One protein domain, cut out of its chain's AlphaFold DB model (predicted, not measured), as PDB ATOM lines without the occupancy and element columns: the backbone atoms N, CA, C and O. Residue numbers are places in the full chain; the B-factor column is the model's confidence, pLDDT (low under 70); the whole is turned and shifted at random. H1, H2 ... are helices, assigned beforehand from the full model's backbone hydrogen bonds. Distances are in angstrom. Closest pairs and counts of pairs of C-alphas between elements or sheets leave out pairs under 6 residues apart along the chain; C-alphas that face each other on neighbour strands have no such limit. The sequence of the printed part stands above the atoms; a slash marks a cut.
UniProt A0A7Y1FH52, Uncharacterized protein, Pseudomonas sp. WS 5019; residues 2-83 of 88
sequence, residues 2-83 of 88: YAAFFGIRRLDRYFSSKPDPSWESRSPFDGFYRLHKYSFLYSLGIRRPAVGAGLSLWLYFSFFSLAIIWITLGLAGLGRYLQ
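This is residues 2 to 83 of the 88 residues of an uncharacterized protein of Pseudomonas sp. WS 5019 (UniProt A0A7Y1FH52). A small body of three helices with one long arm: H2 sits in the middle, H1 packs on it at a steep tilt, and the first half of the long helix H3 crosses the later part of H2 nearly at right angles. Residues 68 to 83, of which 68 to 82 belong to H3, stick out of the body as a straight arm, and this arm makes the length. The printed part has 82 residues with three named helices, H1, H2 and H3 in that order along the chain, and no named strand; the class is all helix. The whole is loose, with a radius of gyration of the C-alphas of 14.7 A, and the C-alphas span 51 by 28 by 22 A.

H1 is residues 2 to 15, beginning at C-alpha 2 at (19.186, 44.499, 11.931), and measures 19.8 A from first to last C-alpha. Residues 16 to 27 hold no named element, and their C-alphas lie 14 to 20 A from the mean of the C-alphas. H2 is residues 28 to 43, 22.8 A long, with C-alpha 28 at (20.944, 36.634, 6.496). H3, the longest helix, is residues 53 to 82, 42.7 A long, and ends at C-alpha 82 at (52.628, 44.354, -3.986).

H1 and H2 touch, with the C-alphas of Phe 5 and Gly 31 closest at 6.4 A. Their lines stand at a steep tilt of 54 degrees, and they run the same way. H2 and H3 touch, with the C-alphas of Ser 39 and Leu 59 closest at 5.1 A. H2 touches H3 with residues 36 to 43 alone, and H3 touches H2 with residues 59 to 66 alone. Their lines are about perpendicular, at 76 degrees. H1 and H3 are close but not clearly touching; their closest C-alphas, those of Leu 11 and Leu 55, are 7.9 A apart. They run opposite ways at a steep tilt of 65 degrees. In H2 and H3 every O i to N i+4 pair is within hydrogen-bond range, and in H1 7 of 10 are.

The two C-alphas farthest apart are those of Pro 19 and Gln 83, at 50.7 A. Residues 68 to 83, of which 68 to 82 belong to H3, stand free; the body without them has 66 residues and spans 26 by 22 by 19 A. The link from H1 to H2 is long, with 12 residues, and the link from H2 to H3 is short, with 9. The printed part has no cut. Its mean pLDDT is 70.5, and confidence is under 70 in residues 2 to 32 and 47 to 50 of this predicted model.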
ATOM      1  N   TYR A   2      20.658  44.468  11.769       46.38
ATOM      2  CA  TYR A   2      19.186  44.499  11.931       46.38
ATOM      3  C   TYR A   2      18.452  45.599  11.137       46.38
ATOM      4  O   TYR A   2      17.453  45.317  10.477       46.38
ATOM      5  N   ALA A   3      18.974  46.830  11.125       51.91
ATOM      6  CA  ALA A   3      18.386  47.929  10.352       51.91
ATOM      7  C   ALA A   3      18.405  47.671   8.829       51.91
ATOM      8  O   ALA A   3      17.489  48.080   8.120       51.91
ATOM      9  N   ALA A   4      19.411  46.934   8.339       55.97
ATOM     10  CA  ALA A   4      19.514  46.541   6.936       55.97
ATOM     11  C   ALA A   4      18.427  45.537   6.545       55.97
ATOM     12  O   ALA A   4      17.769  45.722   5.526       55.97
ATOM     13  N   PHE A   5      18.156  44.542   7.392       57.91
ATOM     14  CA  PHE A   5      17.086  43.570   7.146       57.91
ATOM     15  C   PHE A   5      15.689  44.204   7.170       57.91
ATOM     16  O   PHE A   5      14.847  43.872   6.335       57.91
ATOM     17  N   PHE A   6      15.445  45.153   8.079       61.09
ATOM     18  CA  PHE A   6      14.166  45.864   8.139       61.09
ATOM     19  C   PHE A   6      13.964  46.797   6.930       61.09
ATOM     20  O   PHE A   6      12.868  46.861   6.367       61.09
ATOM     21  N   GLY A   7      15.028  47.476   6.487       59.66
ATOM     22  CA  GLY A   7      15.018  48.325   5.292       59.66
ATOM     23  C   GLY A   7      14.788  47.540   3.998       59.66
ATOM     24  O   GLY A   7      14.020  47.979   3.143       59.66
ATOM     25  N   ILE A   8      15.369  46.341   3.883       65.06
ATOM     26  CA  ILE A   8      15.235  45.474   2.702       65.06
ATOM     27  C   ILE A   8      13.795  45.026   2.473       65.06
ATOM     28  O   ILE A   8      13.316  45.118   1.348       65.06
ATOM     29  N   ARG A   9      13.062  44.635   3.524       63.72
ATOM     30  CA  ARG A   9      11.633  44.287   3.395       63.72
ATOM     31  C   ARG A   9      10.789  45.440   2.842       63.72
ATOM     32  O   ARG A   9       9.830  45.201   2.114       63.72
ATOM     33  N   ARG A  10      11.133  46.690   3.176       63.75
ATOM     34  CA  ARG A  10      10.480  47.882   2.604       63.75
ATOM     35  C   ARG A  10      10.920  48.152   1.167       63.75
ATOM     36  O   ARG A  10      10.089  48.572   0.372       63.75
ATOM     37  N   LEU A  11      12.187  47.907   0.836       64.75
ATOM     38  CA  LEU A  11      12.745  48.097  -0.508       64.75
ATOM     39  C   LEU A  11      12.279  47.052  -1.515       64.75
ATOM     40  O   LEU A  11      12.095  47.390  -2.683       64.75
ATOM     41  N   ASP A  12      12.034  45.819  -1.075       67.00
ATOM     42  CA  ASP A  12      11.547  44.750  -1.948       67.00
ATOM     43  C   ASP A  12      10.212  45.121  -2.604       67.00
ATOM     44  O   ASP A  12      10.011  44.788  -3.763       67.00
ATOM     45  N   ARG A  13       9.350  45.917  -1.950       64.88
ATOM     46  CA  ARG A  13       8.114  46.436  -2.572       64.88
ATOM     47  C   ARG A  13       8.349  47.345  -3.783       64.88
ATOM     48  O   ARG A  13       7.446  47.497  -4.596       64.88
ATOM     49  N   TYR A  14       9.516  47.979  -3.880       64.19
ATOM     50  CA  TYR A  14       9.848  48.919  -4.955       64.19
ATOM     51  C   TYR A  14      10.711  48.288  -6.051       64.19
ATOM     52  O   TYR A  14      10.658  48.721  -7.199       64.19
ATOM     53  N   PHE A  15      11.527  47.293  -5.696       62.28
ATOM     54  CA  PHE A  15      12.490  46.668  -6.607       62.28
ATOM     55  C   PHE A  15      12.089  45.269  -7.079       62.28
ATOM     56  O   PHE A  15      12.514  44.858  -8.161       62.28
ATOM     57  N   SER A  16      11.290  44.542  -6.299       57.16
ATOM     58  CA  SER A  16      10.830  43.196  -6.625       57.16
ATOM     59  C   SER A  16       9.373  43.236  -7.082       57.16
ATOM     60  O   SER A  16       8.497  43.719  -6.373       57.16
ATOM     61  N   SER A  17       9.094  42.705  -8.275       55.25
ATOM     62  CA  SER A  17       7.721  42.514  -8.780       55.25
ATOM     63  C   SER A  17       7.057  41.245  -8.232       55.25
ATOM     64  O   SER A  17       5.978  40.880  -8.695       55.25
ATOM     65  N   LYS A  18       7.699  40.528  -7.299       52.25
ATOM     66  CA  LYS A  18       7.163  39.273  -6.766       52.25
ATOM     67  C   LYS A  18       6.265  39.523  -5.544       52.25
ATOM     68  O   LYS A  18       6.641  40.308  -4.674       52.25
ATOM     69  N   PRO A  19       5.117  38.825  -5.450       48.91
ATOM     70  CA  PRO A  19       4.126  39.019  -4.390       48.91
ATOM     71  C   PRO A  19       4.621  38.625  -2.991       48.91
ATOM     72  O   PRO A  19       4.072  39.116  -2.009       48.91
ATOM     73  N   ASP A  20       5.671  37.801  -2.886       45.00
ATOM     74  CA  ASP A  20       6.211  37.371  -1.596       45.00
ATOM     75  C   ASP A  20       7.756  37.411  -1.571       45.00
ATOM     76  O   ASP A  20       8.425  36.500  -2.066       45.00
ATOM     77  N   PRO A  21       8.369  38.467  -1.005       52.94
ATOM     78  CA  PRO A  21       9.826  38.587  -0.899       52.94
ATOM     79  C   PRO A  21      10.435  37.694   0.196       52.94
ATOM     80  O   PRO A  21      11.650  37.492   0.257       52.94
ATOM     81  N   SER A  22       9.586  37.133   1.064       50.97
ATOM     82  CA  SER A  22       9.974  36.213   2.140       50.97
ATOM     83  C   SER A  22      10.538  34.881   1.626       50.97
ATOM     84  O   SER A  22      11.317  34.234   2.325       50.97
ATOM     85  N   TRP A  23      10.204  34.503   0.389       46.78
ATOM     86  CA  TRP A  23      10.616  33.245  -0.234       46.78
ATOM     87  C   TRP A  23      12.055  33.221  -0.736       46.78
ATOM     88  O   TRP A  23      12.627  32.151  -0.918       46.78
ATOM     89  N   GLU A  24      12.664  34.382  -0.953       47.97
ATOM     90  CA  GLU A  24      14.015  34.439  -1.500       47.97
ATOM     91  C   GLU A  24      15.085  34.629  -0.407       47.97
ATOM     92  O   GLU A  24      16.263  34.489  -0.709       47.97
ATOM     93  N   SER A  25      14.728  34.959   0.840       51.59
ATOM     94  CA  SER A  25      15.694  35.323   1.895       51.59
ATOM     95  C   SER A  25      15.608  34.375   3.095       51.59
ATOM     96  O   SER A  25      15.209  34.777   4.185       51.59
ATOM     97  N   ARG A  26      15.962  33.097   2.908       55.94
ATOM     98  CA  ARG A  26      16.101  32.145   4.032       55.94
ATOM     99  C   ARG A  26      17.377  32.376   4.848       55.94
ATOM    100  O   ARG A  26      17.465  31.899   5.975       55.94
ATOM    101  N   SER A  27      18.343  33.115   4.297       58.91
ATOM    102  CA  SER A  27      19.651  33.364   4.900       58.91
ATOM    103  C   SER A  27      19.902  34.865   5.130       58.91
ATOM    104  O   SER A  27      19.565  35.693   4.278       58.91
ATOM    105  N   PRO A  28      20.538  35.249   6.254       61.62
ATOM    106  CA  PRO A  28      20.944  36.634   6.496       61.62
ATOM    107  C   PRO A  28      21.930  37.155   5.430       61.62
ATOM    108  O   PRO A  28      21.953  38.348   5.126       61.62
ATOM    109  N   PHE A  29      22.702  36.270   4.797       65.25
ATOM    110  CA  PHE A  29      23.613  36.640   3.713       65.25
ATOM    111  C   PHE A  29      22.871  36.998   2.418       65.25
ATOM    112  O   PHE A  29      23.288  37.926   1.726       65.25
ATOM    113  N   ASP A  30      21.727  36.364   2.131       66.50
ATOM    114  CA  ASP A  30      20.902  36.699   0.957       66.50
ATOM    115  C   ASP A  30      20.291  38.097   1.057       66.50
ATOM    116  O   ASP A  30      20.158  38.806   0.053       66.50
ATOM    117  N   GLY A  31      19.947  38.520   2.277       66.88
ATOM    118  CA  GLY A  31      19.546  39.898   2.539       66.88
ATOM    119  C   GLY A  31      20.693  40.855   2.228       66.88
ATOM    120  O   GLY A  31      20.527  41.802   1.467       66.88
ATOM    121  N   PHE A  32      21.893  40.575   2.737       69.88
ATOM    122  CA  PHE A  32      23.060  41.428   2.508       69.88
ATOM    123  C   PHE A  32      23.433  41.549   1.020       69.88
ATOM    124  O   PHE A  32      23.706  42.654   0.543       69.88
ATOM    125  N   TYR A  33      23.360  40.444   0.271       73.69
ATOM    126  CA  TYR A  33      23.552  40.425  -1.182       73.69
ATOM    127  C   TYR A  33      22.531  41.311  -1.911       73.69
ATOM    128  O   TYR A  33      22.883  42.098  -2.793       73.69
ATOM    129  N   ARG A  34      21.258  41.252  -1.512       72.31
ATOM    130  CA  ARG A  34      20.221  42.118  -2.082       72.31
ATOM    131  C   ARG A  34      20.413  43.583  -1.756       72.31
ATOM    132  O   ARG A  34      20.209  44.413  -2.634       72.31
ATOM    133  N   LEU A  35      20.840  43.898  -0.535       75.06
ATOM    134  CA  LEU A  35      21.194  45.263  -0.160       75.06
ATOM    135  C   LEU A  35      22.251  45.819  -1.114       75.06
ATOM    136  O   LEU A  35      22.062  46.894  -1.675       75.06
ATOM    137  N   HIS A  36      23.323  45.048  -1.335       77.06
ATOM    138  CA  HIS A  36      24.393  45.406  -2.261       77.06
ATOM    139  C   HIS A  36      23.822  45.682  -3.650       77.06
ATOM    140  O   HIS A  36      24.024  46.758  -4.211       77.06
ATOM    141  N   LYS A  37      23.041  44.735  -4.173       77.94
ATOM    142  CA  LYS A  37      22.444  44.825  -5.503       77.94
ATOM    143  C   LYS A  37      21.523  46.042  -5.654       77.94
ATOM    144  O   LYS A  37      21.644  46.769  -6.635       77.94
ATOM    145  N   TYR A  38      20.625  46.291  -4.702       74.56
ATOM    146  CA  TYR A  38      19.672  47.405  -4.759       74.56
ATOM    147  C   TYR A  38      20.352  48.765  -4.585       74.56
ATOM    148  O   TYR A  38      20.049  49.689  -5.338       74.56
ATOM    149  N   SER A  39      21.314  48.881  -3.667       75.00
ATOM    150  CA  SER A  39      22.114  50.099  -3.498       75.00
ATOM    151  C   SER A  39      22.889  50.453  -4.768       75.00
ATOM    152  O   SER A  39      22.858  51.607  -5.191       75.00
ATOM    153  N   PHE A  40      23.511  49.468  -5.424       76.50
ATOM    154  CA  PHE A  40      24.199  49.679  -6.699       76.50
ATOM    155  C   PHE A  40      23.235  50.061  -7.826       76.50
ATOM    156  O   PHE A  40      23.461  51.059  -8.504       76.50
ATOM    157  N   LEU A  41      22.140  49.315  -8.007       76.06
ATOM    158  CA  LEU A  41      21.156  49.581  -9.066       76.06
ATOM    159  C   LEU A  41      20.514  50.970  -8.943       76.06
ATOM    160  O   LEU A  41      20.263  51.620  -9.960       76.06
ATOM    161  N   TYR A  42      20.262  51.422  -7.712       74.19
ATOM    162  CA  TYR A  42      19.694  52.738  -7.438       74.19
ATOM    163  C   TYR A  42      20.706  53.871  -7.646       74.19
ATOM    164  O   TYR A  42      20.397  54.874  -8.298       74.19
ATOM    165  N   SER A  43      21.919  53.712  -7.103       73.88
ATOM    166  CA  SER A  43      22.960  54.743  -7.152       73.88
ATOM    167  C   SER A  43      23.504  54.937  -8.570       73.88
ATOM    168  O   SER A  43      23.598  56.075  -9.026       73.88
ATOM    169  N   LEU A  44      23.725  53.843  -9.310       74.19
ATOM    170  CA  LEU A  44      24.152  53.865 -10.717       74.19
ATOM    171  C   LEU A  44      23.041  54.279 -11.695       74.19
ATOM    172  O   LEU A  44      23.284  54.372 -12.892       74.19
ATOM    173  N   GLY A  45      21.811  54.502 -11.220       70.12
ATOM    174  CA  GLY A  45      20.709  54.986 -12.056       70.12
ATOM    175  C   GLY A  45      20.093  53.945 -12.997       70.12
ATOM    176  O   GLY A  45      19.167  54.276 -13.727       70.12
ATOM    177  N   ILE A  46      20.548  52.689 -12.951       72.12
ATOM    178  CA  ILE A  46      20.073  51.599 -13.821       72.12
ATOM    179  C   ILE A  46      18.595  51.283 -13.545       72.12
ATOM    180  O   ILE A  46      17.831  50.985 -14.461       72.12
ATOM    181  N   ARG A  47      18.173  51.347 -12.275       66.06
ATOM    182  CA  ARG A  47      16.770  51.164 -11.882       66.06
ATOM    183  C   ARG A  47      16.455  52.059 -10.685       66.06
ATOM    184  O   ARG A  47      16.782  51.723  -9.550       66.06
ATOM    185  N   ARG A  48      15.827  53.212 -10.943       66.44
ATOM    186  CA  ARG A  48      15.396  54.178  -9.917       66.44
ATOM    187  C   ARG A  48      13.878  54.162  -9.741       66.44
ATOM    188  O   ARG A  48      13.186  54.959 -10.371       66.44
ATOM    189  N   PRO A  49      13.332  53.272  -8.900       68.44
ATOM    190  CA  PRO A  49      11.956  53.419  -8.457       68.44
ATOM    191  C   PRO A  49      11.801  54.709  -7.639       68.44
ATOM    192  O   PRO A  49      12.717  55.114  -6.918       68.44
ATOM    193  N   ALA A  50      10.631  55.343  -7.739       69.81
ATOM    194  CA  ALA A  50      10.269  56.506  -6.935       69.81
ATOM    195  C   ALA A  50      10.072  56.084  -5.466       69.81
ATOM    196  O   ALA A  50       8.977  55.730  -5.034       69.81
ATOM    197  N   VAL A  51      11.169  56.062  -4.711       71.75
ATOM    198  CA  VAL A  51      11.189  55.774  -3.273       71.75
ATOM    199  C   VAL A  51      11.123  57.072  -2.470       71.75
ATOM    200  O   VAL A  51      11.606  58.115  -2.910       71.75
ATOM    201  N   GLY A  52      10.551  57.017  -1.264       77.50
ATOM    202  CA  GLY A  52      10.525  58.173  -0.362       77.50
ATOM    203  C   GLY A  52      11.934  58.694  -0.045       77.50
ATOM    204  O   GLY A  52      12.890  57.918   0.020       77.50
ATOM    205  N   ALA A  53      12.066  60.002   0.198       74.81
ATOM    206  CA  ALA A  53      13.359  60.674   0.376       74.81
ATOM    207  C   ALA A  53      14.268  60.016   1.437       74.81
ATOM    208  O   ALA A  53      15.470  59.877   1.216       74.81
ATOM    209  N   GLY A  54      13.702  59.523   2.545       74.75
ATOM    210  CA  GLY A  54      14.464  58.807   3.577       74.75
ATOM    211  C   GLY A  54      15.039  57.462   3.109       74.75
ATOM    212  O   GLY A  54      16.165  57.118   3.453       74.75
ATOM    213  N   LEU A  55      14.304  56.720   2.275       72.56
ATOM    214  CA  LEU A  55      14.769  55.463   1.673       72.56
ATOM    215  C   LEU A  55      15.840  55.716   0.608       72.56
ATOM    216  O   LEU A  55      16.817  54.977   0.537       72.56
ATOM    217  N   SER A  56      15.685  56.789  -0.171       75.50
ATOM    218  CA  SER A  56      16.701  57.248  -1.123       75.50
ATOM    219  C   SER A  56      18.019  57.566  -0.411       75.50
ATOM    220  O   SER A  56      19.063  57.024  -0.770       75.50
ATOM    221  N   LEU A  57      17.966  58.380   0.652       80.38
ATOM    222  CA  LEU A  57      19.142  58.735   1.450       80.38
ATOM    223  C   LEU A  57      19.823  57.492   2.030       80.38
ATOM    224  O   LEU A  57      21.045  57.367   1.994       80.38
ATOM    225  N   TRP A  58      19.024  56.543   2.512       79.38
ATOM    226  CA  TRP A  58      19.525  55.291   3.060       79.38
ATOM    227  C   TRP A  58      20.226  54.409   2.017       79.38
ATOM    228  O   TRP A  58      21.261  53.809   2.317       79.38
ATOM    229  N   LEU A  59      19.714  54.358   0.782       77.44
ATOM    230  CA  LEU A  59      20.354  53.642  -0.325       77.44
ATOM    231  C   LEU A  59      21.701  54.266  -0.703       77.44
ATOM    232  O   LEU A  59      22.664  53.521  -0.889       77.44
ATOM    233  N   TYR A  60      21.784  55.600  -0.761       79.62
ATOM    234  CA  TYR A  60      23.044  56.313  -1.007       79.62
ATOM    235  C   TYR A  60      24.056  56.106   0.116       79.62
ATOM    236  O   TYR A  60      25.215  55.809  -0.157       79.62
ATOM    237  N   PHE A  61      23.622  56.212   1.373       80.88
ATOM    238  CA  PHE A  61      24.492  55.989   2.524       80.88
ATOM    239  C   PHE A  61      25.040  54.555   2.547       80.88
ATOM    240  O   PHE A  61      26.235  54.339   2.744       80.88
ATOM    241  N   SER A  62      24.178  53.571   2.269       80.00
ATOM    242  CA  SER A  62      24.570  52.162   2.183       80.00
ATOM    243  C   SER A  62      25.549  51.920   1.033       80.00
ATOM    244  O   SER A  62      26.554  51.245   1.229       80.00
ATOM    245  N   PHE A  63      25.306  52.513  -0.141       81.56
ATOM    246  CA  PHE A  63      26.220  52.440  -1.284       81.56
ATOM    247  C   PHE A  63      27.595  53.030  -0.958       81.56
ATOM    248  O   PHE A  63      28.613  52.390  -1.208       81.56
ATOM    249  N   PHE A  64      27.630  54.219  -0.357       83.12
ATOM    250  CA  PHE A  64      28.875  54.893  -0.002       83.12
ATOM    251  C   PHE A  64      29.683  54.098   1.032       83.12
ATOM    252  O   PHE A  64      30.883  53.897   0.862       83.12
ATOM    253  N   SER A  65      29.019  53.572   2.065       83.06
ATOM    254  CA  SER A  65      29.663  52.723   3.070       83.06
ATOM    255  C   SER A  65      30.231  51.439   2.458       83.06
ATOM    256  O   SER A  65      31.367  51.073   2.755       83.06
ATOM    257  N   LEU A  66      29.490  50.793   1.552       82.44
ATOM    258  CA  LEU A  66      29.973  49.643   0.787       82.44
ATOM    259  C   LEU A  66      31.198  49.986  -0.056       82.44
ATOM    260  O   LEU A  66      32.168  49.235  -0.049       82.44
ATOM    261  N   ALA A  67      31.135  51.090  -0.801       83.38
ATOM    262  CA  ALA A  67      32.214  51.518  -1.678       83.38
ATOM    263  C   ALA A  67      33.495  51.735  -0.873       83.38
ATOM    264  O   ALA A  67      34.535  51.216  -1.259       83.38
ATOM    265  N   ILE A  68      33.402  52.403   0.284       86.69
ATOM    266  CA  ILE A  68      34.535  52.549   1.202       86.69
ATOM    267  C   ILE A  68      35.057  51.176   1.617       86.69
ATOM    268  O   ILE A  68      36.233  50.918   1.421       86.69
ATOM    269  N   ILE A  69      34.209  50.276   2.128       85.94
ATOM    270  CA  ILE A  69      34.648  48.945   2.581       85.94
ATOM    271  C   ILE A  69      35.401  48.201   1.470       85.94
ATOM    272  O   ILE A  69      36.491  47.691   1.720       85.94
ATOM    273  N   TRP A  70      34.860  48.171   0.249       84.62
ATOM    274  CA  TRP A  70      35.483  47.497  -0.892       84.62
ATOM    275  C   TRP A  70      36.770  48.175  -1.362       84.62
ATOM    276  O   TRP A  70      37.727  47.477  -1.682       84.62
ATOM    277  N   ILE A  71      36.824  49.508  -1.368       87.00
ATOM    278  CA  ILE A  71      38.034  50.269  -1.697       87.00
ATOM    279  C   ILE A  71      39.126  49.968  -0.669       87.00
ATOM    280  O   ILE A  71      40.239  49.625  -1.056       87.00
ATOM    281  N   THR A  72      38.813  50.016   0.627       87.19
ATOM    282  CA  THR A  72      39.784  49.747   1.696       87.19
ATOM    283  C   THR A  72      40.275  48.301   1.658       87.19
ATOM    284  O   THR A  72      41.474  48.066   1.769       87.19
ATOM    285  N   LEU A  73      39.378  47.328   1.452       87.06
ATOM    286  CA  LEU A  73      39.754  45.918   1.282       87.06
ATOM    287  C   LEU A  73      40.597  45.695   0.025       87.06
ATOM    288  O   LEU A  73      41.583  44.966   0.080       87.06
ATOM    289  N   GLY A  74      40.236  46.333  -1.090       85.44
ATOM    290  CA  GLY A  74      40.978  46.261  -2.345       85.44
ATOM    291  C   GLY A  74      42.383  46.844  -2.216       85.44
ATOM    292  O   GLY A  74      43.346  46.199  -2.615       85.44
ATOM    293  N   LEU A  75      42.517  48.013  -1.586       85.81
ATOM    294  CA  LEU A  75      43.805  48.641  -1.277       85.81
ATOM    295  C   LEU A  75      44.645  47.789  -0.322       85.81
ATOM    296  O   LEU A  75      45.835  47.617  -0.563       85.81
ATOM    297  N   ALA A  76      44.047  47.223   0.727       83.81
ATOM    298  CA  ALA A  76      44.753  46.346   1.661       83.81
ATOM    299  C   ALA A  76      45.234  45.051   0.984       83.81
ATOM    300  O   ALA A  76      46.372  44.629   1.190       83.81
ATOM    301  N   GLY A  77      44.392  44.438   0.146       83.62
ATOM    302  CA  GLY A  77      44.750  43.256  -0.641       83.62
ATOM    303  C   GLY A  77      45.831  43.551  -1.681       83.62
ATOM    304  O   GLY A  77      46.784  42.787  -1.807       83.62
ATOM    305  N   LEU A  78      45.728  44.687  -2.377       82.81
ATOM    306  CA  LEU A  78      46.723  45.130  -3.350       82.81
ATOM    307  C   LEU A  78      48.058  45.477  -2.676       82.81
ATOM    308  O   LEU A  78      49.104  45.084  -3.178       82.81
ATOM    309  N   GLY A  79      48.033  46.142  -1.519       79.19
ATOM    310  CA  GLY A  79      49.226  46.434  -0.721       79.19
ATOM    311  C   GLY A  79      49.927  45.165  -0.233       79.19
ATOM    312  O   GLY A  79      51.146  45.062  -0.341       79.19
ATOM    313  N   ARG A  80      49.160  44.154   0.204       77.75
ATOM    314  CA  ARG A  80      49.682  42.812   0.523       77.75
ATOM    315  C   ARG A  80      50.302  42.127  -0.697       77.75
ATOM    316  O   ARG A  80      51.379  41.557  -0.578       77.75
ATOM    317  N   TYR A  81      49.642  42.179  -1.854       77.38
ATOM    318  CA  TYR A  81      50.138  41.559  -3.088       77.38
ATOM    319  C   TYR A  81      51.414  42.232  -3.615       77.38
ATOM    320  O   TYR A  81      52.332  41.555  -4.063       77.38
ATOM    321  N   LEU A  82      51.484  43.562  -3.534       80.25
ATOM    322  CA  LEU A  82      52.628  44.354  -3.986       80.25
ATOM    323  C   LEU A  82      53.743  44.477  -2.931       80.25
ATOM    324  O   LEU A  82      54.772  45.071  -3.235       80.25
ATOM    325  N   GLN A  83      53.556  43.941  -1.716       70.06
ATOM    326  CA  GLN A  83      54.451  44.126  -0.559       70.06
ATOM    327  C   GLN A  83      54.728  45.606  -0.223       70.06
ATOM    328  O   GLN A  83      55.814  45.974   0.219       70.06
TER     329      GLN A  83